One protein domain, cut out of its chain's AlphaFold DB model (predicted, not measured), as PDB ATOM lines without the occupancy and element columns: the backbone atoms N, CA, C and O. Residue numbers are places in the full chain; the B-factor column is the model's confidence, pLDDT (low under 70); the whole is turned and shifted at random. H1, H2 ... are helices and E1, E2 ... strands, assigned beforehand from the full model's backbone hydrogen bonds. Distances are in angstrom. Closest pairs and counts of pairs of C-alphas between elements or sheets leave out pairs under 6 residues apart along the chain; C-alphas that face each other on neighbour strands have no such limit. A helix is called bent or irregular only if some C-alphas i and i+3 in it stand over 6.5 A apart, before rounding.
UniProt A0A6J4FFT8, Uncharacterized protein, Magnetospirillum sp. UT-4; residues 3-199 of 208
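This is residues 3 to 199 of the 208 residues of an uncharacterized protein of Magnetospirillum sp. UT-4 (UniProt A0A6J4FFT8). Helices H6, H7 and H9 lie in a row with H7 in the middle, H5 packs on H7, and H3 crosses H5 on its other side. Beyond H3, at the opposite end of the longest axis from this row, lie H1 and the small hairpin E1 E2. The 197 printed residues have nine named helices and two named strands, in the order H1 H2 E1 E2 H3 H4 H5 H6 H7 H8 H9; the one sheet, E1 - E2, is antiparallel, and the class is mostly helix. The whole is compact, with a radius of gyration of the C-alphas of 16.9 A and spans of 52 by 37 by 32 A.

Strand E1 is residues 47 to 52 and E2 residues 55 to 62, 22.2 A long. H1, residues 9 to 24, begins at C-alpha 9 (22.229, 35.915, 36.176) and is 22.7 A long. H3 is residues 67 to 83, 23.7 A; H5 residues 100 to 115, 23.5 A; H6 residues 121 to 140, 28.4 A; H7 residues 144 to 160, 24.0 A. H9, residues 179 to 197, is 27.9 A long and ends at C-alpha 197 (31.519, 13.557, 8.196); it is only just irregular, with C-alphas 190 and 193 6.9 A apart. The four-residue helices are H2, residues 31 to 34, H4, residues 88 to 91, and H8, residues 168 to 171.

E1 and E2 form a hairpin, with N 50 and O 57 2.7 A apart and N 48 and O 59 2.9 A apart, within hydrogen-bond range. Residues 3 to 4 pair parallel with residues 61 to 62 of E2. The closest C-alphas of E2 and H3, Leu 62 and Val 70, are 7.3 A apart. H3 touches H1 at Val 70 and Val 15, 7.1 A, H2 at Ser 81 and Leu 32, 5.6 A, and H6 at Phe 68 and Asp 123, 5.8 A, these being closest C-alphas. H3 touches H5 at a steep tilt of 56 degrees, opposite ways, with the C-alphas of His 72 and Ala 111 closest at 4.7 A. H5, H7 and H9 form a bundle, helices that run alongside one another. H5 and H7 touch at a shallow tilt of 29 degrees, with the C-alphas of Tyr 109 and Gly 156 closest at 4.2 A. H7 and H9 touch, C-alphas of Met 148 and Leu 185 closest at 7.0 A; H5 and H9 only just touch, with 3 pairs of C-alphas within 8 A. H6 and H7 form a helical hairpin, C-alphas of Leu 135 and Ala 147 closest at 4.9 A. H4 touches H5 at Leu 91 and His 103, closest C-alphas 5.1 A apart, and H8 touches H7 at Pro 168 and Tyr 151, 6.0 A. H1, H3, H6 and H7 have every O i to N i+4 pair within hydrogen-bond range, H5 11 of 12 and H9 12 of 15; H2, H4 and H8 are too short for such a pair.

The C-alphas farthest apart, Gly 53 and Gly 174, are 56.0 A apart. The printed part has no cut, and the link from H2 to E1 is long, 12 residues. Mean pLDDT of the printed part is 77.4; residues 30 to 59 and 80 to 100 are among those under 70.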
ATOM      1  N   GLN A   3      18.078  35.214  20.060       69.81
ATOM      2  CA  GLN A   3      17.599  36.074  21.135       69.81
ATOM      3  C   GLN A   3      17.319  35.251  22.395       69.81
ATOM      4  O   GLN A   3      16.480  34.353  22.423       69.81
ATOM      5  N   MET A   4      18.015  35.595  23.475       69.31
ATOM      6  CA  MET A   4      17.753  35.044  24.803       69.31
ATOM      7  C   MET A   4      16.574  35.780  25.439       69.31
ATOM      8  O   MET A   4      16.592  37.012  25.523       69.31
ATOM      9  N   VAL A   5      15.573  35.045  25.920       67.81
ATOM     10  CA  VAL A   5      14.373  35.624  26.547       67.81
ATOM     11  C   VAL A   5      14.195  35.026  27.934       67.81
ATOM     12  O   VAL A   5      14.354  33.826  28.122       67.81
ATOM     13  N   ASN A   6      13.865  35.864  28.919       66.69
ATOM     14  CA  ASN A   6      13.624  35.461  30.311       66.69
ATOM     15  C   ASN A   6      14.816  34.790  31.032       66.69
ATOM     16  O   ASN A   6      14.632  34.232  32.110       66.69
ATOM     17  N   LEU A   7      16.040  34.884  30.496       68.88
ATOM     18  CA  LEU A   7      17.263  34.412  31.156       68.88
ATOM     19  C   LEU A   7      17.922  35.532  31.973       68.88
ATOM     20  O   LEU A   7      18.106  36.649  31.481       68.88
ATOM     21  N   THR A   8      18.335  35.234  33.207       70.12
ATOM     22  CA  THR A   8      19.018  36.194  34.094       70.12
ATOM     23  C   THR A   8      20.220  35.557  34.794       70.12
ATOM     24  O   THR A   8      20.351  34.337  34.829       70.12
ATOM     25  N   GLY A   9      21.128  36.382  35.328       76.75
ATOM     26  CA  GLY A   9      22.229  35.915  36.176       76.75
ATOM     27  C   GLY A   9      23.109  34.832  35.535       76.75
ATOM     28  O   GLY A   9      23.584  34.993  34.410       76.75
ATOM     29  N   ALA A  10      23.332  33.745  36.276       76.06
ATOM     30  CA  ALA A  10      24.211  32.640  35.887       76.06
ATOM     31  C   ALA A  10      23.727  31.890  34.632       76.06
ATOM     32  O   ALA A  10      24.546  31.494  33.801       76.06
ATOM     33  N   ASP A  11      22.413  31.767  34.445       69.62
ATOM     34  CA  ASP A  11      21.830  31.097  33.278       69.62
ATOM     35  C   ASP A  11      22.140  31.865  31.993       69.62
ATOM     36  O   ASP A  11      22.582  31.296  30.995       69.62
ATOM     37  N   ARG A  12      21.999  33.197  32.036       75.81
ATOM     38  CA  ARG A  12      22.349  34.052  30.897       75.81
ATOM     39  C   ARG A  12      23.844  33.984  30.585       75.81
ATOM     40  O   ARG A  12      24.206  33.959  29.412       75.81
ATOM     41  N   ALA A  13      24.701  33.957  31.606       76.50
ATOM     42  CA  ALA A  13      26.148  33.852  31.417       76.50
ATOM     43  C   ALA A  13      26.542  32.520  30.758       76.50
ATOM     44  O   ALA A  13      27.341  32.520  29.826       76.50
ATOM     45  N   THR A  14      25.926  31.414  31.184       75.44
ATOM     46  CA  THR A  14      26.154  30.074  30.618       75.44
ATOM     47  C   THR A  14      25.761  30.018  29.143       75.44
ATOM     48  O   THR A  14      26.570  29.638  28.300       75.44
ATOM     49  N   VAL A  15      24.547  30.472  28.810       77.00
ATOM     50  CA  VAL A  15      24.067  30.487  27.418       77.00
ATOM     51  C   VAL A  15      24.902  31.432  26.551       77.00
ATOM     52  O   VAL A  15      25.239  31.082  25.426       77.00
ATOM     53  N   THR A  16      25.302  32.595  27.075       80.38
ATOM     54  CA  THR A  16      26.181  33.525  26.343       80.38
ATOM     55  C   THR A  16      27.543  32.891  26.058       80.38
ATOM     56  O   THR A  16      27.992  32.929  24.917       80.38
ATOM     57  N   GLY A  17      28.166  32.244  27.050       80.88
ATOM     58  CA  GLY A  17      29.443  31.552  26.858       80.88
ATOM     59  C   GLY A  17      29.361  30.435  25.813       80.88
ATOM     60  O   GLY A  17      30.284  30.269  25.019       80.88
ATOM     61  N   MET A  18      28.238  29.714  25.756       83.06
ATOM     62  CA  MET A  18      28.002  28.704  24.724       83.06
ATOM     63  C   MET A  18      27.839  29.327  23.331       83.06
ATOM     64  O   MET A  18      28.470  28.861  22.387       83.06
ATOM     65  N   VAL A  19      27.060  30.408  23.199       81.31
ATOM     66  CA  VAL A  19      26.921  31.159  21.935       81.31
ATOM     67  C   VAL A  19      28.277  31.664  21.440       81.31
ATOM     68  O   VAL A  19      28.586  31.543  20.255       81.31
ATOM     69  N   ASP A  20      29.097  32.210  22.336       82.44
ATOM     70  CA  ASP A  20      30.423  32.718  21.987       82.44
ATOM     71  C   ASP A  20      31.357  31.592  21.532       82.44
ATOM     72  O   ASP A  20      32.098  31.776  20.566       82.44
ATOM     73  N   ARG A  21      31.284  30.413  22.164       82.31
ATOM     74  CA  ARG A  21      32.043  29.229  21.737       82.31
ATOM     75  C   ARG A  21      31.613  28.750  20.346       82.31
ATOM     76  O   ARG A  21      32.472  28.570  19.495       82.31
ATOM     77  N   PHE A  22      30.309  28.642  20.075       82.50
ATOM     78  CA  PHE A  22      29.802  28.311  18.733       82.50
ATOM     79  C   PHE A  22      30.326  29.295  17.672       82.50
ATOM     80  O   PHE A  22      30.789  28.875  16.615       82.50
ATOM     81  N   ARG A  23      30.320  30.606  17.954       79.06
ATOM     82  CA  ARG A  23      30.882  31.612  17.031       79.06
ATOM     83  C   ARG A  23      32.389  31.452  16.816       79.06
ATOM     84  O   ARG A  23      32.858  31.666  15.703       79.06
ATOM     85  N   GLN A  24      33.148  31.123  17.862       82.06
ATOM     86  CA  GLN A  24      34.595  30.872  17.760       82.06
ATOM     87  C   GLN A  24      34.895  29.648  16.895       82.06
ATOM     88  O   GLN A  24      35.824  29.684  16.092       82.06
ATOM     89  N   ASP A  25      34.052  28.625  16.999       79.31
ATOM     90  CA  ASP A  25      34.109  27.413  16.183       79.31
ATOM     91  C   ASP A  25      33.472  27.621  14.788       79.31
ATOM     92  O   ASP A  25      33.213  26.670  14.065       79.31
ATOM     93  N   SER A  26      33.255  28.878  14.376       75.56
ATOM     94  CA  SER A  26      32.755  29.290  13.052       75.56
ATOM     95  C   SER A  26      31.307  28.902  12.725       75.56
ATOM     96  O   SER A  26      30.900  28.975  11.570       75.56
ATOM     97  N   PHE A  27      30.472  28.593  13.723       74.19
ATOM     98  CA  PHE A  27      29.037  28.401  13.496       74.19
ATOM     99  C   PHE A  27      28.349  29.731  13.128       74.19
ATOM    100  O   PHE A  27      28.498  30.758  13.802       74.19
ATOM    101  N   HIS A  28      27.529  29.708  12.077       72.88
ATOM    102  CA  HIS A  28      26.945  30.893  11.435       72.88
ATOM    103  C   HIS A  28      25.640  31.369  12.115       72.88
ATOM    104  O   HIS A  28      24.552  31.383  11.540       72.88
ATOM    105  N   LEU A  29      25.724  31.813  13.372       71.44
ATOM    106  CA  LEU A  29      24.534  32.125  14.189       71.44
ATOM    107  C   LEU A  29      23.774  33.418  13.811       71.44
ATOM    108  O   LEU A  29      22.610  33.612  14.190       71.44
ATOM    109  N   ASP A  30      24.417  34.314  13.063       67.00
ATOM    110  CA  ASP A  30      23.902  35.656  12.758       67.00
ATOM    111  C   ASP A  30      23.365  35.793  11.315       67.00
ATOM    112  O   ASP A  30      22.787  36.819  10.951       67.00
ATOM    113  N   GLU A  31      23.459  34.735  10.504       63.72
ATOM    114  CA  GLU A  31      23.126  34.776   9.070       63.72
ATOM    115  C   GLU A  31      21.659  34.476   8.736       63.72
ATOM    116  O   GLU A  31      21.237  34.600   7.584       63.72
ATOM    117  N   LEU A  32      20.838  34.166   9.744       59.22
ATOM    118  CA  LEU A  32      19.423  33.847   9.532       59.22
ATOM    119  C   LEU A  32      18.622  34.984   8.861       59.22
ATOM    120  O   LEU A  32      17.658  34.709   8.151       59.22
ATOM    121  N   SER A  33      19.036  36.245   9.035       56.03
ATOM    122  CA  SER A  33      18.407  37.431   8.419       56.03
ATOM    123  C   SER A  33      18.452  37.430   6.887       56.03
ATOM    124  O   SER A  33      17.725  38.180   6.237       56.03
ATOM    125  N   ARG A  34      19.303  36.592   6.286       57.75
ATOM    126  CA  ARG A  34      19.438  36.490   4.832       57.75
ATOM    127  C   ARG A  34      18.470  35.478   4.227       57.75
ATOM    128  O   ARG A  34      18.315  35.480   3.008       57.75
ATOM    129  N   ILE A  35      17.843  34.613   5.026       56.59
ATOM    130  CA  ILE A  35      17.141  33.410   4.558       56.59
ATOM    131  C   ILE A  35      15.683  33.710   4.213       56.59
ATOM    132  O   ILE A  35      14.900  34.173   5.039       56.59
ATOM    133  N   GLU A  36      15.285  33.383   2.985       56.47
ATOM    134  CA  GLU A  36      13.889  33.490   2.560       56.47
ATOM    135  C   GLU A  36      13.033  32.358   3.142       56.47
ATOM    136  O   GLU A  36      13.415  31.189   3.116       56.47
ATOM    137  N   ARG A  37      11.808  32.682   3.581       54.09
ATOM    138  CA  ARG A  37      10.851  31.722   4.167       54.09
ATOM    139  C   ARG A  37      10.563  30.506   3.273       54.09
ATOM    140  O   ARG A  37      10.295  29.425   3.789       54.09
ATOM    141  N   ALA A  38      10.605  30.673   1.950       54.31
ATOM    142  CA  ALA A  38      10.387  29.589   0.989       54.31
ATOM    143  C   ALA A  38      11.472  28.495   1.054       54.31
ATOM    144  O   ALA A  38      11.221  27.364   0.640       54.31
ATOM    145  N   HIS A  39      12.644  28.805   1.614       52.47
ATOM    146  CA  HIS A  39      13.776  27.887   1.747       52.47
ATOM    147  C   HIS A  39      13.790  27.119   3.079       52.47
ATOM    148  O   HIS A  39      14.762  26.436   3.374       52.47
ATOM    149  N   LEU A  40      12.712  27.190   3.872       53.31
ATOM    150  CA  LEU A  40      12.605  26.548   5.190       53.31
ATOM    151  C   LEU A  40      11.491  25.474   5.277       53.31
ATOM    152  O   LEU A  40      10.671  25.520   6.202       53.31
ATOM    153  N   PRO A  41      11.377  24.503   4.343       46.16
ATOM    154  CA  PRO A  41      10.327  23.490   4.424       46.16
ATOM    155  C   PRO A  41      10.576  22.529   5.599       46.16
ATOM    156  O   PRO A  41      11.550  21.790   5.596       46.16
ATOM    157  N   GLY A  42       9.673  22.493   6.584       45.75
ATOM    158  CA  GLY A  42       9.746  21.564   7.727       45.75
ATOM    159  C   GLY A  42      10.312  22.156   9.022       45.75
ATOM    160  O   GLY A  42      10.477  21.420   9.993       45.75
ATOM    161  N   TYR A  43      10.571  23.468   9.066       54.88
ATOM    162  CA  TYR A  43      11.044  24.123  10.281       54.88
ATOM    163  C   TYR A  43       9.912  24.326  11.305       54.88
ATOM    164  O   TYR A  43       8.857  24.880  10.996       54.88
ATOM    165  N   ASN A  44      10.129  23.866  12.538       45.91
ATOM    166  CA  ASN A  44       9.072  23.554  13.506       45.91
ATOM    167  C   ASN A  44       8.635  24.741  14.399       45.91
ATOM    168  O   ASN A  44       8.247  24.552  15.549       45.91
ATOM    169  N   GLY A  45       8.719  25.975  13.894       47.97
ATOM    170  CA  GLY A  45       8.212  27.164  14.597       47.97
ATOM    171  C   GLY A  45       9.069  27.700  15.755       47.97
ATOM    172  O   GLY A  45       8.587  28.547  16.494       47.97
ATOM    173  N   LYS A  46      10.323  27.251  15.918       55.75
ATOM    174  CA  LYS A  46      11.254  27.755  16.959       55.75
ATOM    175  C   LYS A  46      12.047  29.008  16.556       55.75
ATOM    176  O   LYS A  46      12.651  29.665  17.400       55.75
ATOM    177  N   VAL A  47      12.036  29.334  15.265       56.22
ATOM    178  CA  VAL A  47      12.612  30.547  14.680       56.22
ATOM    179  C   VAL A  47      11.448  31.315  14.091       56.22
ATOM    180  O   VAL A  47      10.794  30.848  13.153       56.22
ATOM    181  N   GLU A  48      11.162  32.467  14.675       58.72
ATOM    182  CA  GLU A  48      10.067  33.312  14.232       58.72
ATOM    183  C   GLU A  48      10.585  34.366  13.251       58.72
ATOM    184  O   GLU A  48      11.609  35.007  13.517       58.72
ATOM    185  N   PRO A  49       9.887  34.583  12.123       54.22
ATOM    186  CA  PRO A  49      10.151  35.729  11.275       54.22
ATOM    187  C   PRO A  49       9.689  37.005  11.989       54.22
ATOM    188  O   PRO A  49       8.491  37.233  12.172       54.22
ATOM    189  N   VAL A  50      10.632  37.864  12.356       58.25
ATOM    190  CA  VAL A  50      10.394  39.207  12.882       58.25
ATOM    191  C   VAL A  50      10.588  40.206  11.747       58.25
ATOM    192  O   VAL A  50      11.636  40.264  11.114       58.25
ATOM    193  N   ARG A  51       9.578  41.029  11.460       53.66
ATOM    194  CA  ARG A  51       9.720  42.078  10.445       53.66
ATOM    195  C   ARG A  51      10.611  43.199  10.983       53.66
ATOM    196  O   ARG A  51      10.272  43.805  11.999       53.66
ATOM    197  N   VAL A  52      11.711  43.498  10.293       57.75
ATOM    198  CA  VAL A  52      12.655  44.567  10.660       57.75
ATOM    199  C   VAL A  52      12.784  45.520   9.475       57.75
ATOM    200  O   VAL A  52      13.422  45.209   8.470       57.75
ATOM    201  N   GLY A  53      12.124  46.679   9.566       65.25
ATOM    202  CA  GLY A  53      12.003  47.610   8.438       65.25
ATOM    203  C   GLY A  53      11.295  46.965   7.239       65.25
ATOM    204  O   GLY A  53      10.211  46.395   7.387       65.25
ATOM    205  N   ASP A  54      11.928  47.029   6.066       52.81
ATOM    206  CA  ASP A  54      11.434  46.408   4.828       52.81
ATOM    207  C   ASP A  54      11.839  44.925   4.676       52.81
ATOM    208  O   ASP A  54      11.436  44.277   3.711       52.81
ATOM    209  N   GLY A  55      12.599  44.367   5.631       49.81
ATOM    210  CA  GLY A  55      13.079  42.979   5.624       49.81
ATOM    211  C   GLY A  55      12.377  42.048   6.624       49.81
ATOM    212  O   GLY A  55      11.571  42.469   7.461       49.81
ATOM    213  N   LEU A  56      12.710  40.756   6.541       48.38
ATOM    214  CA  LEU A  56      12.398  39.737   7.546       48.38
ATOM    215  C   LEU A  56      13.707  39.315   8.220       48.38
ATOM    216  O   LEU A  56      14.623  38.866   7.542       48.38
ATOM    217  N   ASP A  57      13.781  39.459   9.536       61.69
ATOM    218  CA  ASP A  57      14.815  38.845  10.361       61.69
ATOM    219  C   ASP A  57      14.266  37.543  10.945       61.69
ATOM    220  O   ASP A  57      13.081  37.434  11.247       61.69
ATOM    221  N   MET A  58      15.108  36.533  11.076       60.44
ATOM    222  CA  MET A  58      14.716  35.223  11.583       60.44
ATOM    223  C   MET A  58      15.361  35.057  12.960       60.44
ATOM    224  O   MET A  58      16.594  35.002  13.084       60.44
ATOM    225  N   THR A  59      14.524  34.999  13.999       64.88
ATOM    226  CA  THR A  59      14.964  35.005  15.400       64.88
ATOM    227  C   THR A  59      14.623  33.699  16.091       64.88
ATOM    228  O   THR A  59      13.452  33.336  16.186       64.88
ATOM    229  N   MET A  60      15.637  33.014  16.623       70.38
ATOM    230  CA  MET A  60      15.417  31.908  17.553       70.38
ATOM    231  C   MET A  60      15.274  32.439  18.975       70.38
ATOM    232  O   MET A  60      16.157  33.161  19.448       70.38
ATOM    233  N   TYR A  61      14.209  32.037  19.667       67.31
ATOM    234  CA  TYR A  61      14.013  32.370  21.075       67.31
ATOM    235  C   TYR A  61      14.477  31.230  21.978       67.31
ATOM    236  O   TYR A  61      13.857  30.169  22.036       67.31
ATOM    237  N   LEU A  62      15.548  31.471  22.731       65.31
ATOM    238  CA  LEU A  62      16.030  30.542  23.751       65.31
ATOM    239  C   LEU A  62      15.473  30.935  25.122       65.31
ATOM    240  O   LEU A  62      15.845  31.971  25.678       65.31
ATOM    241  N   ALA A  63      14.593  30.085  25.655       63.59
ATOM    242  CA  ALA A  63      14.047  30.170  27.016       63.59
ATOM    243  C   ALA A  63      14.431  28.956  27.891       63.59
ATOM    244  O   ALA A  63      13.965  28.830  29.020       63.59
ATOM    245  N   CYS A  64      15.253  28.044  27.360       70.75
ATOM    246  CA  CYS A  64      15.754  26.868  28.064       70.75
ATOM    247  C   CYS A  64      17.166  27.128  28.602       70.75
ATOM    248  O   CYS A  64      17.946  27.848  27.980       70.75
ATOM    249  N   THR A  65      17.490  26.516  29.739       76.19
ATOM    250  CA  THR A  65      18.819  26.575  30.366       76.19
ATOM    251  C   THR A  65      19.535  25.228  30.379       76.19
ATOM    252  O   THR A  65      20.682  25.163  30.810       76.19
ATOM    253  N   ASN A  66      18.894  24.151  29.901       84.56
ATOM    254  CA  ASN A  66      19.556  22.858  29.768       84.56
ATOM    255  C   ASN A  66      20.684  22.974  28.724       84.56
ATOM    256  O   ASN A  66      20.377  23.290  27.570       84.56
ATOM    257  N   PRO A  67      21.955  22.716  29.087       85.94
ATOM    258  CA  PRO A  67      23.084  22.930  28.188       85.94
ATOM    259  C   PRO A  67      22.958  22.165  26.871       85.94
ATOM    260  O   PRO A  67      23.191  22.740  25.811       85.94
ATOM    261  N   PHE A  68      22.538  20.896  26.920       90.25
ATOM    262  CA  PHE A  68      22.394  20.073  25.717       90.25
ATOM    263  C   PHE A  68      21.322  20.641  24.793       90.25
ATOM    264  O   PHE A  68      21.565  20.801  23.600       90.25
ATOM    265  N   THR A  69      20.157  21.006  25.338       87.69
ATOM    266  CA  THR A  69      19.096  21.648  24.553       87.69
ATOM    267  C   THR A  69      19.581  22.956  23.937       87.69
ATOM    268  O   THR A  69      19.341  23.188  22.761       87.69
ATOM    269  N   VAL A  70      20.299  23.799  24.681       84.25
ATOM    270  CA  VAL A  70      20.832  25.054  24.130       84.25
ATOM    271  C   VAL A  70      21.796  24.774  22.974       84.25
ATOM    272  O   VAL A  70      21.618  25.348  21.904       84.25
ATOM    273  N   ALA A  71      22.761  23.868  23.148       86.19
ATOM    274  CA  ALA A  71      23.714  23.514  22.096       86.19
ATOM    275  C   ALA A  71      23.013  22.928  20.857       86.19
ATOM    276  O   ALA A  71      23.327  23.306  19.730       86.19
ATOM    277  N   HIS A  72      22.020  22.066  21.067       90.25
ATOM    278  CA  HIS A  72      21.180  21.501  20.014       90.25
ATOM    279  C   HIS A  72      20.459  22.595  19.209       90.25
ATOM    280  O   HIS A  72      20.523  22.621  17.983       90.25
ATOM    281  N   GLU A  73      19.806  23.544  19.882       83.94
ATOM    282  CA  GLU A  73      19.107  24.640  19.205       83.94
ATOM    283  C   GLU A  73      20.081  25.584  18.469       83.94
ATOM    284  O   GLU A  73      19.786  26.063  17.373       83.94
ATOM    285  N   LEU A  74      21.272  25.842  19.021       81.25
ATOM    286  CA  LEU A  74      22.304  26.628  18.330       81.25
ATOM    287  C   LEU A  74      22.824  25.912  17.076       81.25
ATOM    288  O   LEU A  74      23.007  26.549  16.035       81.25
ATOM    289  N   ALA A  75      22.999  24.593  17.143       83.81
ATOM    290  CA  ALA A  75      23.362  23.784  15.989       83.81
ATOM    291  C   ALA A  75      22.273  23.824  14.906       83.81
ATOM    292  O   ALA A  75      22.615  23.953  13.733       83.81
ATOM    293  N   HIS A  76      20.985  23.823  15.278       79.88
ATOM    294  CA  HIS A  76      19.870  24.044  14.341       79.88
ATOM    295  C   HIS A  76      19.956  25.394  13.634       79.88
ATOM    296  O   HIS A  76      19.757  25.476  12.425       79.88
ATOM    297  N   VAL A  77      20.259  26.469  14.363       74.12
ATOM    298  CA  VAL A  77      20.427  27.795  13.748       74.12
ATOM    299  C   VAL A  77      21.545  27.784  12.719       74.12
ATOM    300  O   VAL A  77      21.363  28.299  11.615       74.12
ATOM    301  N   SER A  78      22.681  27.185  13.071       75.00
ATOM    302  CA  SER A  78      23.787  27.079  12.133       75.00
ATOM    303  C   SER A  78      23.398  26.222  10.936       75.00
ATOM    304  O   SER A  78      23.541  26.686   9.816       75.00
ATOM    305  N   ASP A  79      22.827  25.036  11.152       75.75
ATOM    306  CA  ASP A  79      22.315  24.152  10.101       75.75
ATOM    307  C   ASP A  79      21.481  24.933   9.073       75.75
ATOM    308  O   ASP A  79      21.834  25.004   7.900       75.75
ATOM    309  N   ILE A  80      20.454  25.647   9.530       68.81
ATOM    310  CA  ILE A  80      19.609  26.482   8.668       68.81
ATOM    311  C   ILE A  80      20.417  27.527   7.888       68.81
ATOM    312  O   ILE A  80      20.137  27.782   6.716       68.81
ATOM    313  N   SER A  81      21.380  28.172   8.547       64.00
ATOM    314  CA  SER A  81      22.155  29.262   7.958       64.00
ATOM    315  C   SER A  81      23.089  28.817   6.836       64.00
ATOM    316  O   SER A  81      23.119  29.477   5.800       64.00
ATOM    317  N   VAL A  82      23.777  27.685   7.006       63.84
ATOM    318  CA  VAL A  82      24.744  27.167   6.027       63.84
ATOM    319  C   VAL A  82      24.107  26.192   5.038       63.84
ATOM    320  O   VAL A  82      24.422  26.221   3.851       63.84
ATOM    321  N   ARG A  83      23.110  25.398   5.445       57.66
ATOM    322  CA  ARG A  83      22.440  24.453   4.538       57.66
ATOM    323  C   ARG A  83      21.424  25.081   3.593       57.66
ATOM    324  O   ARG A  83      20.879  24.374   2.749       57.66
ATOM    325  N   ARG A  84      21.214  26.402   3.632       48.66
ATOM    326  CA  ARG A  84      20.575  27.107   2.505       48.66
ATOM    327  C   ARG A  84      21.348  26.876   1.194       48.66
ATOM    328  O   ARG A  84      20.744  26.929   0.123       48.66
ATOM    329  N   GLU A  85      22.651  26.612   1.273       46.31
ATOM    330  CA  GLU A  85      23.513  26.357   0.113       46.31
ATOM    331  C   GLU A  85      23.364  24.943  -0.455       46.31
ATOM    332  O   GLU A  85      23.580  24.719  -1.649       46.31
ATOM    333  N   GLU A  86      22.942  23.983   0.369       45.75
ATOM    334  CA  GLU A  86      22.832  22.586  -0.022       45.75
ATOM    335  C   GLU A  86      21.393  22.265  -0.426       45.75
ATOM    336  O   GLU A  86      20.458  22.285   0.370       45.75
ATOM    337  N   THR A  87      21.203  21.988  -1.716       48.50
ATOM    338  CA  THR A  87      19.889  21.765  -2.335       48.50
ATOM    339  C   THR A  87      18.968  20.838  -1.524       48.50
ATOM    340  O   THR A  87      19.413  19.878  -0.900       48.50
ATOM    341  N   PHE A  88      17.650  21.052  -1.634       47.81
ATOM    342  CA  PHE A  88      16.579  20.224  -1.048       47.81
ATOM    343  C   PHE A  88      16.786  18.698  -1.197       47.81
ATOM    344  O   PHE A  88      16.324  17.920  -0.363       47.81
ATOM    345  N   ALA A  89      17.506  18.258  -2.235       49.62
ATOM    346  CA  ALA A  89      17.865  16.860  -2.454       49.62
ATOM    347  C   ALA A  89      18.802  16.289  -1.366       49.62
ATOM    348  O   ALA A  89      18.618  15.140  -0.957       49.62
ATOM    349  N   ASN A  90      19.743  17.086  -0.851       54.25
ATOM    350  CA  ASN A  90      20.752  16.667   0.131       54.25
ATOM    351  C   ASN A  90      20.178  16.571   1.549       54.25
ATOM    352  O   ASN A  90      20.439  15.600   2.256       54.25
ATOM    353  N   LEU A  91      19.292  17.502   1.918       52.88
ATOM    354  CA  LEU A  91      18.603  17.508   3.216       52.88
ATOM    355  C   LEU A  91      17.771  16.239   3.461       52.88
ATOM    356  O   LEU A  91      17.517  15.862   4.603       52.88
ATOM    357  N   SER A  92      17.358  15.566   2.384       55.44
ATOM    358  CA  SER A  92      16.528  14.364   2.449       55.44
ATOM    359  C   SER A  92      17.297  13.040   2.588       55.44
ATOM    360  O   SER A  92      16.642  12.005   2.636       55.44
ATOM    361  N   LEU A  93      18.644  13.029   2.627       58.03
ATOM    362  CA  LEU A  93      19.493  11.812   2.680       58.03
ATOM    363  C   LEU A  93      19.026  10.666   1.743       58.03
ATOM    364  O   LEU A  93      19.132   9.480   2.057       58.03
ATOM    365  N   SER A  94      18.478  11.034   0.577       52.59
ATOM    366  CA  SER A  94      17.704  10.191  -0.363       52.59
ATOM    367  C   SER A  94      16.778   9.150   0.279       52.59
ATOM    368  O   SER A  94      16.617   8.041  -0.234       52.59
ATOM    369  N   MET A  95      16.107   9.533   1.364       58.22
ATOM    370  CA  MET A  95      14.840   8.917   1.737       58.22
ATOM    371  C   MET A  95      13.866   8.983   0.545       58.22
ATOM    372  O   MET A  95      14.009   9.868  -0.309       58.22
ATOM    373  N   PRO A  96      12.883   8.066   0.447       55.56
ATOM    374  CA  PRO A  96      11.940   8.052  -0.665       55.56
ATOM    375  C   PRO A  96      11.348   9.442  -0.929       55.56
ATOM    376  O   PRO A  96      11.024  10.179   0.009       55.56
ATOM    377  N   ALA A  97      11.185   9.797  -2.210       43.06
ATOM    378  CA  ALA A  97      10.484  11.019  -2.590       43.06
ATOM    379  C   ALA A  97       9.149  11.096  -1.821       43.06
ATOM    380  O   ALA A  97       8.485  10.074  -1.648       43.06
ATOM    381  N   HIS A  98       8.781  12.295  -1.349       48.47
ATOM    382  CA  HIS A  98       7.585  12.605  -0.532       48.47
ATOM    383  C   HIS A  98       7.719  12.490   0.999       48.47
ATOM    384  O   HIS A  98       6.754  12.762   1.714       48.47
ATOM    385  N   TRP A  99       8.902  12.189   1.536       56.38
ATOM    386  CA  TRP A  99       9.139  12.226   2.981       56.38
ATOM    387  C   TRP A  99       9.622  13.597   3.470       56.38
ATOM    388  O   TRP A  99      10.814  13.833   3.641       56.38
ATOM    389  N   HIS A 100       8.687  14.499   3.786       62.69
ATOM    390  CA  HIS A 100       9.001  15.759   4.487       62.69
ATOM    391  C   HIS A 100       9.695  15.535   5.847       62.69
ATOM    392  O   HIS A 100      10.400  16.411   6.341       62.69
ATOM    393  N   LEU A 101       9.523  14.344   6.429       73.81
ATOM    394  CA  LEU A 101      10.172  13.907   7.661       73.81
ATOM    395  C   LEU A 101      11.691  13.743   7.518       73.81
ATOM    396  O   LEU A 101      12.403  13.932   8.497       73.81
ATOM    397  N   ALA A 102      12.185  13.446   6.313       73.00
ATOM    398  CA  ALA A 102      13.603  13.204   6.066       73.00
ATOM    399  C   ALA A 102      14.464  14.419   6.424       73.00
ATOM    400  O   ALA A 102      15.468  14.289   7.113       73.00
ATOM    401  N   HIS A 103      14.011  15.616   6.037       74.50
ATOM    402  CA  HIS A 103      14.695  16.856   6.389       74.50
ATOM    403  C   HIS A 103      14.751  17.055   7.905       74.50
ATOM    404  O   HIS A 103      15.807  17.355   8.458       74.50
ATOM    405  N   ARG A 104      13.622  16.830   8.585       79.56
ATOM    406  CA  ARG A 104      13.564  16.960  10.038       79.56
ATOM    407  C   ARG A 104      14.496  15.951  10.711       79.56
ATOM    408  O   ARG A 104      15.256  16.345  11.575       79.56
ATOM    409  N   MET A 105      14.523  14.693  10.273       85.88
ATOM    410  CA  MET A 105      15.463  13.696  10.799       85.88
ATOM    411  C   MET A 105      16.926  14.124  10.628       85.88
ATOM    412  O   MET A 105      17.685  14.073  11.591       85.88
ATOM    413  N   SER A 106      17.324  14.576   9.436       82.44
ATOM    414  CA  SER A 106      18.700  15.019   9.158       82.44
ATOM    415  C   SER A 106      19.120  16.185  10.053       82.44
ATOM    416  O   SER A 106      20.226  16.195  10.593       82.44
ATOM    417  N   SER A 107      18.215  17.146  10.238       81.56
ATOM    418  CA  SER A 107      18.448  18.316  11.079       81.56
ATOM    419  C   SER A 107      18.583  17.934  12.559       81.56
ATOM    420  O   SER A 107      19.549  18.312  13.216       81.56
ATOM    421  N   GLU A 108      17.684  17.085  13.064       89.25
ATOM    422  CA  GLU A 108      17.700  16.612  14.455       89.25
ATOM    423  C   GLU A 108      18.930  15.730  14.755       89.25
ATOM    424  O   GLU A 108      19.554  15.866  15.809       89.25
ATOM    425  N   TYR A 109      19.336  14.874  13.808       91.12
ATOM    426  CA  TYR A 109      20.584  14.108  13.893       91.12
ATOM    427  C   TYR A 109      21.798  15.033  14.023       91.12
ATOM    428  O   TYR A 109      22.620  14.855  14.923       91.12
ATOM    429  N   TYR A 110      21.912  16.024  13.135       86.81
ATOM    430  CA  TYR A 110      23.056  16.930  13.124       86.81
ATOM    431  C   TYR A 110      23.127  17.749  14.407       86.81
ATOM    432  O   TYR A 110      24.184  17.817  15.032       86.81
ATOM    433  N   ALA A 111      21.995  18.313  14.829       88.38
ATOM    434  CA  ALA A 111      21.928  19.123  16.032       88.38
ATOM    435  C   ALA A 111      22.375  18.338  17.273       88.38
ATOM    436  O   ALA A 111      23.212  18.819  18.037       88.38
ATOM    437  N   ASN A 112      21.896  17.099  17.439       93.94
ATOM    438  CA  ASN A 112      22.314  16.240  18.549       93.94
ATOM    439  C   ASN A 112      23.782  15.813  18.464       93.94
ATOM    440  O   ASN A 112      24.453  15.730  19.495       93.94
ATOM    441  N   ARG A 113      24.290  15.553  17.255       91.75
ATOM    442  CA  ARG A 113      25.698  15.214  17.044       91.75
ATOM    443  C   ARG A 113      26.612  16.363  17.464       91.75
ATOM    444  O   ARG A 113      27.535  16.138  18.242       91.75
ATOM    445  N   VAL A 114      26.335  17.575  16.984       89.81
ATOM    446  CA  VAL A 114      27.099  18.782  17.332       89.81
ATOM    447  C   VAL A 114      27.000  19.055  18.828       89.81
ATOM    448  O   VAL A 114      28.024  19.255  19.473       89.81
ATOM    449  N   ALA A 115      25.796  18.992  19.408       91.31
ATOM    450  CA  ALA A 115      25.572  19.301  20.820       91.31
ATOM    451  C   ALA A 115      26.480  18.507  21.774       91.31
ATOM    452  O   ALA A 115      26.915  19.055  22.787       91.31
ATOM    453  N   CYS A 116      26.829  17.263  21.428       93.12
ATOM    454  CA  CYS A 116      27.724  16.420  22.226       93.12
ATOM    455  C   CYS A 116      29.112  17.044  22.456       93.12
ATOM    456  O   CYS A 116      29.701  16.816  23.507       93.12
ATOM    457  N   ALA A 117      29.623  17.859  21.527       90.44
ATOM    458  CA  ALA A 117      30.934  18.501  21.661       90.44
ATOM    459  C   ALA A 117      30.929  19.735  22.589       90.44
ATOM    460  O   ALA A 117      31.992  20.233  22.982       90.44
ATOM    461  N   TYR A 118      29.747  20.254  22.936       88.50
ATOM    462  CA  TYR A 118      29.585  21.542  23.623       88.50
ATOM    463  C   TYR A 118      29.147  21.436  25.078       88.50
ATOM    464  O   TYR A 118      29.058  22.465  25.754       88.50
ATOM    465  N   VAL A 119      28.881  20.228  25.565       89.56
ATOM    466  CA  VAL A 119      28.326  20.005  26.902       89.56
ATOM    467  C   VAL A 119      29.030  18.863  27.618       89.56
ATOM    468  O   VAL A 119      29.796  18.111  27.022       89.56
ATOM    469  N   GLU A 120      28.769  18.743  28.915       92.25
ATOM    470  CA  GLU A 120      29.358  17.700  29.747       92.25
ATOM    471  C   GLU A 120      28.680  16.341  29.509       92.25
ATOM    472  O   GLU A 120      27.497  16.259  29.162       92.25
ATOM    473  N   GLU A 121      29.397  15.251  29.789       92.81
ATOM    474  CA  GLU A 121      28.903  13.873  29.616       92.81
ATOM    475  C   GLU A 121      27.558  13.631  30.335       92.81
ATOM    476  O   GLU A 121      26.675  12.933  29.831       92.81
ATOM    477  N   GLY A 122      27.368  14.249  31.506       93.62
ATOM    478  CA  GLY A 122      26.121  14.156  32.266       93.62
ATOM    479  C   GLY A 122      24.904  14.712  31.516       93.62
ATOM    480  O   GLY A 122      23.823  14.118  31.588       93.62
ATOM    481  N   ASP A 123      25.079  15.803  30.767       93.38
ATOM    482  CA  ASP A 123      24.019  16.421  29.966       93.38
ATOM    483  C   ASP A 123      23.696  15.570  28.734       93.38
ATOM    484  O   ASP A 123      22.520  15.333  28.436       93.38
ATOM    485  N   VAL A 124      24.727  15.024  28.076       95.50
ATOM    486  CA  VAL A 124      24.579  14.072  26.961       95.50
ATOM    487  C   VAL A 124      23.786  12.841  27.401       95.50
ATOM    488  O   VAL A 124      22.833  12.431  26.733       95.50
ATOM    489  N   LEU A 125      24.127  12.262  28.554       95.56
ATOM    490  CA  LEU A 125      23.414  11.106  29.098       95.56
ATOM    491  C   LEU A 125      21.953  11.438  29.436       95.56
ATOM    492  O   LEU A 125      21.065  10.596  29.259       95.56
ATOM    493  N   GLY A 126      21.693  12.653  29.924       95.44
ATOM    494  CA  GLY A 126      20.345  13.168  30.149       95.44
ATOM    495  C   GLY A 126      19.524  13.211  28.859       95.44
ATOM    496  O   GLY A 126      18.425  12.650  28.817       95.44
ATOM    497  N   ALA A 127      20.083  13.800  27.800       95.81
ATOM    498  CA  ALA A 127      19.456  13.871  26.482       95.81
ATOM    499  C   ALA A 127      19.204  12.478  25.887       95.81
ATOM    500  O   ALA A 127      18.078  12.167  25.500       95.81
ATOM    501  N   PHE A 128      20.200  11.586  25.943       97.31
ATOM    502  CA  PHE A 128      20.068  10.209  25.464       97.31
ATOM    503  C   PHE A 128      18.907   9.476  26.143       97.31
ATOM    504  O   PHE A 128      18.112   8.802  25.489       97.31
ATOM    505  N   ARG A 129      18.776   9.607  27.470       97.31
ATOM    506  CA  ARG A 129      17.675   8.984  28.221       97.31
ATOM    507  C   ARG A 129      16.317   9.553  27.821       97.31
ATOM    508  O   ARG A 129      15.362   8.782  27.723       97.31
ATOM    509  N   ASN A 130      16.237  10.864  27.601       96.19
ATOM    510  CA  ASN A 130      15.012  11.523  27.160       96.19
ATOM    511  C   ASN A 130      14.584  11.027  25.770       96.19
ATOM    512  O   ASN A 130      13.454  10.566  25.609       96.19
ATOM    513  N   ASP A 131      15.499  11.013  24.801       97.69
ATOM    514  CA  ASP A 131      15.189  10.566  23.440       97.69
ATOM    515  C   ASP A 131      14.930   9.056  23.367       97.69
ATOM    516  O   ASP A 131      14.061   8.611  22.618       97.69
ATOM    517  N   ALA A 132      15.587   8.252  24.209       97.62
ATOM    518  CA  ALA A 132      15.298   6.823  24.338       97.62
ATOM    519  C   ALA A 132      13.884   6.572  24.883       97.62
ATOM    520  O   ALA A 132      13.191   5.659  24.422       97.62
ATOM    521  N   ALA A 133      13.443   7.369  25.860       97.12
ATOM    522  CA  ALA A 133      12.073   7.318  26.361       97.12
ATOM    523  C   ALA A 133      11.068   7.775  25.290       97.12
ATOM    524  O   ALA A 133      10.034   7.123  25.120       97.12
ATOM    525  N   GLY A 134      11.401   8.828  24.539       96.94
ATOM    526  CA  GLY A 134      10.626   9.321  23.400       96.94
ATOM    527  C   GLY A 134      10.434   8.259  22.317       96.94
ATOM    528  O   GLY A 134       9.296   7.922  21.992       96.94
ATOM    529  N   LEU A 135      11.525   7.633  21.858       96.50
ATOM    530  CA  LEU A 135      11.495   6.538  20.882       96.50
ATOM    531  C   LEU A 135      10.579   5.401  21.344       96.50
ATOM    532  O   LEU A 135       9.684   4.982  20.611       96.50
ATOM    533  N   ARG A 136      10.764   4.917  22.580       96.19
ATOM    534  CA  ARG A 136       9.925   3.846  23.146       96.19
ATOM    535  C   ARG A 136       8.455   4.246  23.203       96.19
ATOM    536  O   ARG A 136       7.591   3.439  22.866       96.19
ATOM    537  N   GLY A 137       8.173   5.476  23.629       96.06
ATOM    538  CA  GLY A 137       6.818   6.005  23.716       96.06
ATOM    539  C   GLY A 137       6.144   6.107  22.348       96.06
ATOM    540  O   GLY A 137       5.001   5.678  22.204       96.06
ATOM    541  N   ALA A 138       6.847   6.641  21.351       95.38
ATOM    542  CA  ALA A 138       6.348   6.776  19.988       95.38
ATOM    543  C   ALA A 138       6.058   5.411  19.354       95.38
ATOM    544  O   ALA A 138       4.958   5.176  18.853       95.38
ATOM    545  N   VAL A 139       6.992   4.466  19.490       94.38
ATOM    546  CA  VAL A 139       6.823   3.085  19.024       94.38
ATOM    547  C   VAL A 139       5.626   2.401  19.690       94.38
ATOM    548  O   VAL A 139       4.802   1.805  18.998       94.38
ATOM    549  N   ALA A 140       5.464   2.536  21.011       93.44
ATOM    550  CA  ALA A 140       4.324   1.960  21.731       93.44
ATOM    551  C   ALA A 140       2.969   2.513  21.251       93.44
ATOM    552  O   ALA A 140       1.959   1.814  21.314       93.44
ATOM    553  N   ARG A 141       2.942   3.755  20.753       95.06
ATOM    554  CA  ARG A 141       1.752   4.389  20.165       95.06
ATOM    555  C   ARG A 141       1.616   4.154  18.659       95.06
ATOM    556  O   ARG A 141       0.636   4.612  18.081       95.06
ATOM    557  N   SER A 142       2.572   3.465  18.030       93.19
ATOM    558  CA  SER A 142       2.688   3.370  16.565       93.19
ATOM    559  C   SER A 142       2.751   4.740  15.872       93.19
ATOM    560  O   SER A 142       2.316   4.896  14.732       93.19
ATOM    561  N   ASP A 143       3.293   5.745  16.563       93.25
ATOM    562  CA  ASP A 143       3.576   7.060  15.994       93.25
ATOM    563  C   ASP A 143       4.930   7.009  15.283       93.25
ATOM    564  O   ASP A 143       5.982   7.314  15.847       93.25
ATOM    565  N   TRP A 144       4.912   6.528  14.042       90.75
ATOM    566  CA  TRP A 144       6.137   6.268  13.294       90.75
ATOM    567  C   TRP A 144       6.881   7.541  12.905       90.75
ATOM    568  O   TRP A 144       8.102   7.511  12.803       90.75
ATOM    569  N   ALA A 145       6.184   8.667  12.740       88.31
ATOM    570  CA  ALA A 145       6.849   9.932  12.461       88.31
ATOM    571  C   ALA A 145       7.685  10.379  13.669       88.31
ATOM    572  O   ALA A 145       8.871  10.674  13.523       88.31
ATOM    573  N   ASP A 146       7.087  10.360  14.861       90.69
ATOM    574  CA  ASP A 146       7.757  10.719  16.115       90.69
ATOM    575  C   ASP A 146       8.881   9.727  16.467       90.69
ATOM    576  O   ASP A 146       9.986  10.122  16.847       90.69
ATOM    577  N   ALA A 147       8.655   8.428  16.235       93.75
ATOM    578  CA  ALA A 147       9.664   7.394  16.453       93.75
ATOM    579  C   ALA A 147      10.909   7.620  15.587       93.75
ATOM    580  O   ALA A 147      12.031   7.461  16.060       93.75
ATOM    581  N   MET A 148      10.728   8.022  14.329       91.44
ATOM    582  CA  MET A 148      11.846   8.273  13.424       91.44
ATOM    583  C   MET A 148      12.606   9.558  13.760       91.44
ATOM    584  O   MET A 148      13.825   9.590  13.602       91.44
ATOM    585  N   ILE A 149      11.935  10.580  14.299       92.56
ATOM    586  CA  ILE A 149      12.625  11.753  14.855       92.56
ATOM    587  C   ILE A 149      13.491  11.359  16.048       92.56
ATOM    588  O   ILE A 149      14.686  11.648  16.051       92.56
ATOM    589  N   HIS A 150      12.931  10.638  17.023       96.12
ATOM    590  CA  HIS A 150      13.712  10.179  18.172       96.12
ATOM    591  C   HIS A 150      14.829   9.207  17.784       96.12
ATOM    592  O   HIS A 150      15.897   9.229  18.392       96.12
ATOM    593  N   TYR A 151      14.630   8.397  16.742       95.62
ATOM    594  CA  TYR A 151      15.699   7.584  16.174       95.62
ATOM    595  C   TYR A 151      16.861   8.446  15.668       95.62
ATOM    596  O   TYR A 151      18.008   8.188  16.028       95.62
ATOM    597  N   ALA A 152      16.573   9.475  14.867       94.12
ATOM    598  CA  ALA A 152      17.592  10.364  14.318       94.12
ATOM    599  C   ALA A 152      18.333  11.142  15.418       94.12
ATOM    600  O   ALA A 152      19.561  11.211  15.392       94.12
ATOM    601  N   LEU A 153      17.602  11.637  16.423       96.38
ATOM    602  CA  LEU A 153      18.154  12.274  17.623       96.38
ATOM    603  C   LEU A 153      19.138  11.350  18.361       96.38
ATOM    604  O   LEU A 153      20.273  11.742  18.643       96.38
ATOM    605  N   LEU A 154      18.731  10.108  18.641       98.00
ATOM    606  CA  LEU A 154      19.577   9.118  19.318       98.00
ATOM    607  C   LEU A 154      20.802   8.750  18.489       98.00
ATOM    608  O   LEU A 154      21.893   8.615  19.043       98.00
ATOM    609  N   LEU A 155      20.630   8.588  17.178       96.06
ATOM    610  CA  LEU A 155      21.736   8.291  16.279       96.06
ATOM    611  C   LEU A 155      22.755   9.441  16.261       96.06
ATOM    612  O   LEU A 155      23.953   9.186  16.337       96.06
ATOM    613  N   GLY A 156      22.282  10.692  16.259       95.00
ATOM    614  CA  GLY A 156      23.125  11.881  16.384       95.00
ATOM    615  C   GLY A 156      23.954  11.869  17.667       95.00
ATOM    616  O   GLY A 156      25.169  12.048  17.606       95.00
ATOM    617  N   ILE A 157      23.334  11.561  18.814       97.00
ATOM    618  CA  ILE A 157      24.049  11.435  20.098       97.00
ATOM    619  C   ILE A 157      25.104  10.328  20.033       97.00
ATOM    620  O   ILE A 157      26.248  10.542  20.429       97.00
ATOM    621  N   LEU A 158      24.742   9.143  19.537       95.88
ATOM    622  CA  LEU A 158      25.669   8.012  19.443       95.88
ATOM    623  C   LEU A 158      26.878   8.356  18.569       95.88
ATOM    624  O   LEU A 158      28.011   8.110  18.970       95.88
ATOM    625  N   HIS A 159      26.654   8.975  17.412       93.44
ATOM    626  CA  HIS A 159      27.730   9.363  16.502       93.44
ATOM    627  C   HIS A 159      28.585  10.500  17.079       93.44
ATOM    628  O   HIS A 159      29.807  10.451  16.965       93.44
ATOM    629  N   GLY A 160      27.973  11.471  17.766       91.06
ATOM    630  CA  GLY A 160      28.686  12.534  18.486       91.06
ATOM    631  C   GLY A 160      29.551  12.028  19.647       91.06
ATOM    632  O   GLY A 160      30.469  12.720  20.065       91.06
ATOM    633  N   ASN A 161      29.296  10.809  20.132       93.12
ATOM    634  CA  ASN A 161      30.095  10.122  21.154       93.12
ATOM    635  C   ASN A 161      30.966   8.999  20.565       93.12
ATOM    636  O   ASN A 161      31.329   8.067  21.278       93.12
ATOM    637  N   GLU A 162      31.267   9.051  19.264       91.19
ATOM    638  CA  GLU A 162      32.137   8.083  18.578       91.19
ATOM    639  C   GLU A 162      31.624   6.629  18.637       91.19
ATOM    640  O   GLU A 162      32.396   5.669  18.613       91.19
ATOM    641  N   ARG A 163      30.297   6.442  18.682       91.06
ATOM    642  CA  ARG A 163      29.619   5.130  18.679       91.06
ATOM    643  C   ARG A 163      28.754   4.893  17.430       91.06
ATOM    644  O   ARG A 163      27.570   4.573  17.574       91.06
ATOM    645  N   PRO A 164      29.302   5.003  16.203       86.62
ATOM    646  CA  PRO A 164      28.543   4.766  14.970       86.62
ATOM    647  C   PRO A 164      28.128   3.301  14.773       86.62
ATOM    648  O   PRO A 164      27.293   2.986  13.931       86.62
ATOM    649  N   ASP A 165      28.692   2.386  15.564       87.44
ATOM    650  CA  ASP A 165      28.351   0.964  15.588       87.44
ATOM    651  C   ASP A 165      27.008   0.665  16.283       87.44
ATOM    652  O   ASP A 165      26.475  -0.451  16.200       87.44
ATOM    653  N   CYS A 166      26.470   1.636  17.021       91.75
ATOM    654  CA  CYS A 166      25.265   1.464  17.814       91.75
ATOM    655  C   CYS A 166      24.003   1.791  17.010       91.75
ATOM    656  O   CYS A 166      23.915   2.803  16.329       91.75
ATOM    657  N   ASP A 167      22.979   0.951  17.166       92.62
ATOM    658  CA  ASP A 167      21.677   1.152  16.536       92.62
ATOM    659  C   ASP A 167      20.626   1.491  17.604       92.62
ATOM    660  O   ASP A 167      20.356   0.636  18.464       92.62
ATOM    661  N   PRO A 168      20.005   2.688  17.566       94.62
ATOM    662  CA  PRO A 168      18.929   3.049  18.484       94.62
ATOM    663  C   PRO A 168      17.753   2.063  18.493       94.62
ATOM    664  O   PRO A 168      17.091   1.928  19.524       94.62
ATOM    665  N   LEU A 169      17.511   1.305  17.411       91.06
ATOM    666  CA  LEU A 169      16.453   0.284  17.387       91.06
ATOM    667  C   LEU A 169      16.674  -0.831  18.419       91.06
ATOM    668  O   LEU A 169      15.710  -1.448  18.873       91.06
ATOM    669  N   LYS A 170      17.911  -1.046  18.890       91.31
ATOM    670  CA  LYS A 170      18.193  -1.993  19.985       91.31
ATOM    671  C   LYS A 170      17.513  -1.601  21.307       91.31
ATOM    672  O   LYS A 170      17.390  -2.439  22.197       91.31
ATOM    673  N   LEU A 171      17.053  -0.354  21.448       89.69
ATOM    674  CA  LEU A 171      16.351   0.141  22.639       89.69
ATOM    675  C   LEU A 171      14.864  -0.246  22.688       89.69
ATOM    676  O   LEU A 171      14.241  -0.061  23.740       89.69
ATOM    677  N   VAL A 172      14.317  -0.766  21.585       90.31
ATOM    678  CA  VAL A 172      12.919  -1.200  21.425       90.31
ATOM    679  C   VAL A 172      12.853  -2.654  20.919       90.31
ATOM    680  O   VAL A 172      12.376  -2.918  19.816       90.31
ATOM    681  N   PRO A 173      13.354  -3.632  21.700       84.81
ATOM    682  CA  PRO A 173      13.415  -5.021  21.254       84.81
ATOM    683  C   PRO A 173      12.016  -5.625  21.062       84.81
ATOM    684  O   PRO A 173      11.112  -5.390  21.861       84.81
ATOM    685  N   GLY A 174      11.863  -6.458  20.029       82.19
ATOM    686  CA  GLY A 174      10.637  -7.230  19.779       82.19
ATOM    687  C   GLY A 174       9.506  -6.461  19.091       82.19
ATOM    688  O   GLY A 174       8.398  -6.980  19.001       82.19
ATOM    689  N   VAL A 175       9.771  -5.248  18.607       84.38
ATOM    690  CA  VAL A 175       8.806  -4.449  17.844       84.38
ATOM    691  C   VAL A 175       8.915  -4.787  16.363       84.38
ATOM    692  O   VAL A 175       9.992  -4.696  15.775       84.38
ATOM    693  N   GLU A 176       7.786  -5.130  15.747       86.88
ATOM    694  CA  GLU A 176       7.677  -5.245  14.296       86.88
ATOM    695  C   GLU A 176       7.421  -3.855  13.702       86.88
ATOM    696  O   GLU A 176       6.337  -3.285  13.837       86.88
ATOM    697  N   LEU A 177       8.453  -3.272  13.092       87.44
ATOM    698  CA  LEU A 177       8.323  -2.006  12.379       87.44
ATOM    699  C   LEU A 177       7.637  -2.239  11.027       87.44
ATOM    700  O   LEU A 177       7.945  -3.229  10.357       87.44
ATOM    701  N   PRO A 178       6.780  -1.314  10.558       90.19
ATOM    702  CA  PRO A 178       6.332  -1.337   9.172       90.19
ATOM    703  C   PRO A 178       7.540  -1.357   8.225       90.19
ATOM    704  O   PRO A 178       8.486  -0.601   8.436       90.19
ATOM    705  N   GLY A 179       7.502  -2.170   7.163       87.50
ATOM    706  CA  GLY A 179       8.655  -2.350   6.262       87.50
ATOM    707  C   GLY A 179       9.235  -1.030   5.743       87.50
ATOM    708  O   GLY A 179      10.430  -0.796   5.851       87.50
ATOM    709  N   ILE A 180       8.372  -0.096   5.328       83.88
ATOM    710  CA  ILE A 180       8.793   1.236   4.867       83.88
ATOM    711  C   ILE A 180       9.515   2.066   5.946       83.88
ATOM    712  O   ILE A 180      10.392   2.864   5.629       83.88
ATOM    713  N   VAL A 181       9.160   1.883   7.221       87.19
ATOM    714  CA  VAL A 181       9.807   2.555   8.358       87.19
ATOM    715  C   VAL A 181      11.167   1.920   8.619       87.19
ATOM    716  O   VAL A 181      12.147   2.642   8.767       87.19
ATOM    717  N   ALA A 182      11.244   0.587   8.632       87.81
ATOM    718  CA  ALA A 182      12.502  -0.136   8.806       87.81
ATOM    719  C   ALA A 182      13.517   0.215   7.705       87.81
ATOM    720  O   ALA A 182      14.660   0.561   8.012       87.81
ATOM    721  N   ASP A 183      13.075   0.213   6.445       84.25
ATOM    722  CA  ASP A 183      13.897   0.586   5.291       84.25
ATOM    723  C   ASP A 183      14.357   2.048   5.387       84.25
ATOM    724  O   ASP A 183      15.533   2.351   5.172       84.25
ATOM    725  N   GLY A 184      13.450   2.954   5.767       83.12
ATOM    726  CA  GLY A 184      13.760   4.369   5.961       83.12
ATOM    727  C   GLY A 184      14.793   4.613   7.063       83.12
ATOM    728  O   GLY A 184      15.720   5.392   6.865       83.12
ATOM    729  N   LEU A 185      14.669   3.925   8.203       87.75
ATOM    730  CA  LEU A 185      15.618   4.030   9.315       87.75
ATOM    731  C   LEU A 185      16.997   3.471   8.957       87.75
ATOM    732  O   LEU A 185      18.000   4.131   9.225       87.75
ATOM    733  N   SER A 186      17.060   2.293   8.324       85.25
ATOM    734  CA  SER A 186      18.338   1.706   7.900       85.25
ATOM    735  C   SER A 186      19.025   2.585   6.856       85.25
ATOM    736  O   SER A 186      20.199   2.908   7.008       85.25
ATOM    737  N   GLY A 187      18.282   3.033   5.837       83.62
ATOM    738  CA  GLY A 187      18.815   3.912   4.797       83.62
ATOM    739  C   GLY A 187      19.306   5.251   5.348       83.62
ATOM    740  O   GLY A 187      20.350   5.738   4.922       83.62
ATOM    741  N   PHE A 188      18.598   5.830   6.325       86.31
ATOM    742  CA  PHE A 188      19.054   7.032   7.023       86.31
ATOM    743  C   PHE A 188      20.350   6.771   7.799       86.31
ATOM    744  O   PHE A 188      21.321   7.507   7.627       86.31
ATOM    745  N   ARG A 189      20.391   5.708   8.615       87.94
ATOM    746  CA  ARG A 189      21.549   5.364   9.454       87.94
ATOM    747  C   ARG A 189      22.824   5.206   8.636       87.94
ATOM    748  O   ARG A 189      23.849   5.788   8.984       87.94
ATOM    749  N   ASP A 190      22.740   4.445   7.550       83.00
ATOM    750  CA  ASP A 190      23.903   4.080   6.743       83.00
ATOM    751  C   ASP A 190      24.493   5.289   5.992       83.00
ATOM    752  O   ASP A 190      25.657   5.263   5.604       83.00
ATOM    753  N   ARG A 191      23.715   6.366   5.812       80.44
ATOM    754  CA  ARG A 191      24.118   7.553   5.036       80.44
ATOM    755  C   ARG A 191      24.390   8.791   5.877       80.44
ATOM    756  O   ARG A 191      25.152   9.650   5.444       80.44
ATOM    757  N   ALA A 192      23.773   8.904   7.053       80.62
ATOM    758  CA  ALA A 192      23.874  10.099   7.884       80.62
ATOM    759  C   ALA A 192      25.318  10.369   8.335       80.62
ATOM    760  O   ALA A 192      25.781  11.501   8.230       80.62
ATOM    761  N   ALA A 193      26.050   9.346   8.793       77.75
ATOM    762  CA  ALA A 193      27.450   9.511   9.195       77.75
ATOM    763  C   ALA A 193      28.308  10.030   8.036       77.75
ATOM    764  O   ALA A 193      28.870  11.112   8.144       77.75
ATOM    765  N   GLU A 194      28.316   9.317   6.907       76.81
ATOM    766  CA  GLU A 194      29.105   9.672   5.720       76.81
ATOM    767  C   GLU A 194      28.798  11.090   5.221       76.81
ATOM    768  O   GLU A 194      29.713  11.867   4.946       76.81
ATOM    769  N   PHE A 195      27.513  11.450   5.149       76.19
ATOM    770  CA  PHE A 195      27.092  12.774   4.702       76.19
ATOM    771  C   PHE A 195      27.602  13.883   5.632       76.19
ATOM    772  O   PHE A 195      28.155  14.875   5.164       76.19
ATOM    773  N   PHE A 196      27.451  13.705   6.948       75.12
ATOM    774  CA  PHE A 196      27.829  14.724   7.926       75.12
ATOM    775  C   PHE A 196      29.313  14.697   8.324       75.12
ATOM    776  O   PHE A 196      29.787  15.677   8.882       75.12
ATOM    777  N   ASP A 197      30.055  13.626   8.033       70.75
ATOM    778  CA  ASP A 197      31.519  13.557   8.196       70.75
ATOM    779  C   ASP A 197      32.253  14.330   7.094       70.75
ATOM    780  O   ASP A 197      33.315  14.904   7.328       70.75
ATOM    781  N   GLY A 198      31.683  14.359   5.884       60.72
ATOM    782  CA  GLY A 198      32.170  15.189   4.779       60.72
ATOM    783  C   GLY A 198      31.786  16.667   4.903       60.72
ATOM    784  O   GLY A 198      32.218  17.479   4.082       60.72
ATOM    785  N   TYR A 199      30.978  17.013   5.909       61.06
ATOM    786  CA  TYR A 199      30.476  18.359   6.131       61.06
ATOM    787  C   TYR A 199      31.568  19.242   6.732       61.06
ATOM    788  O   TYR A 199      32.069  19.007   7.829       61.06
TER     789      TYR A 199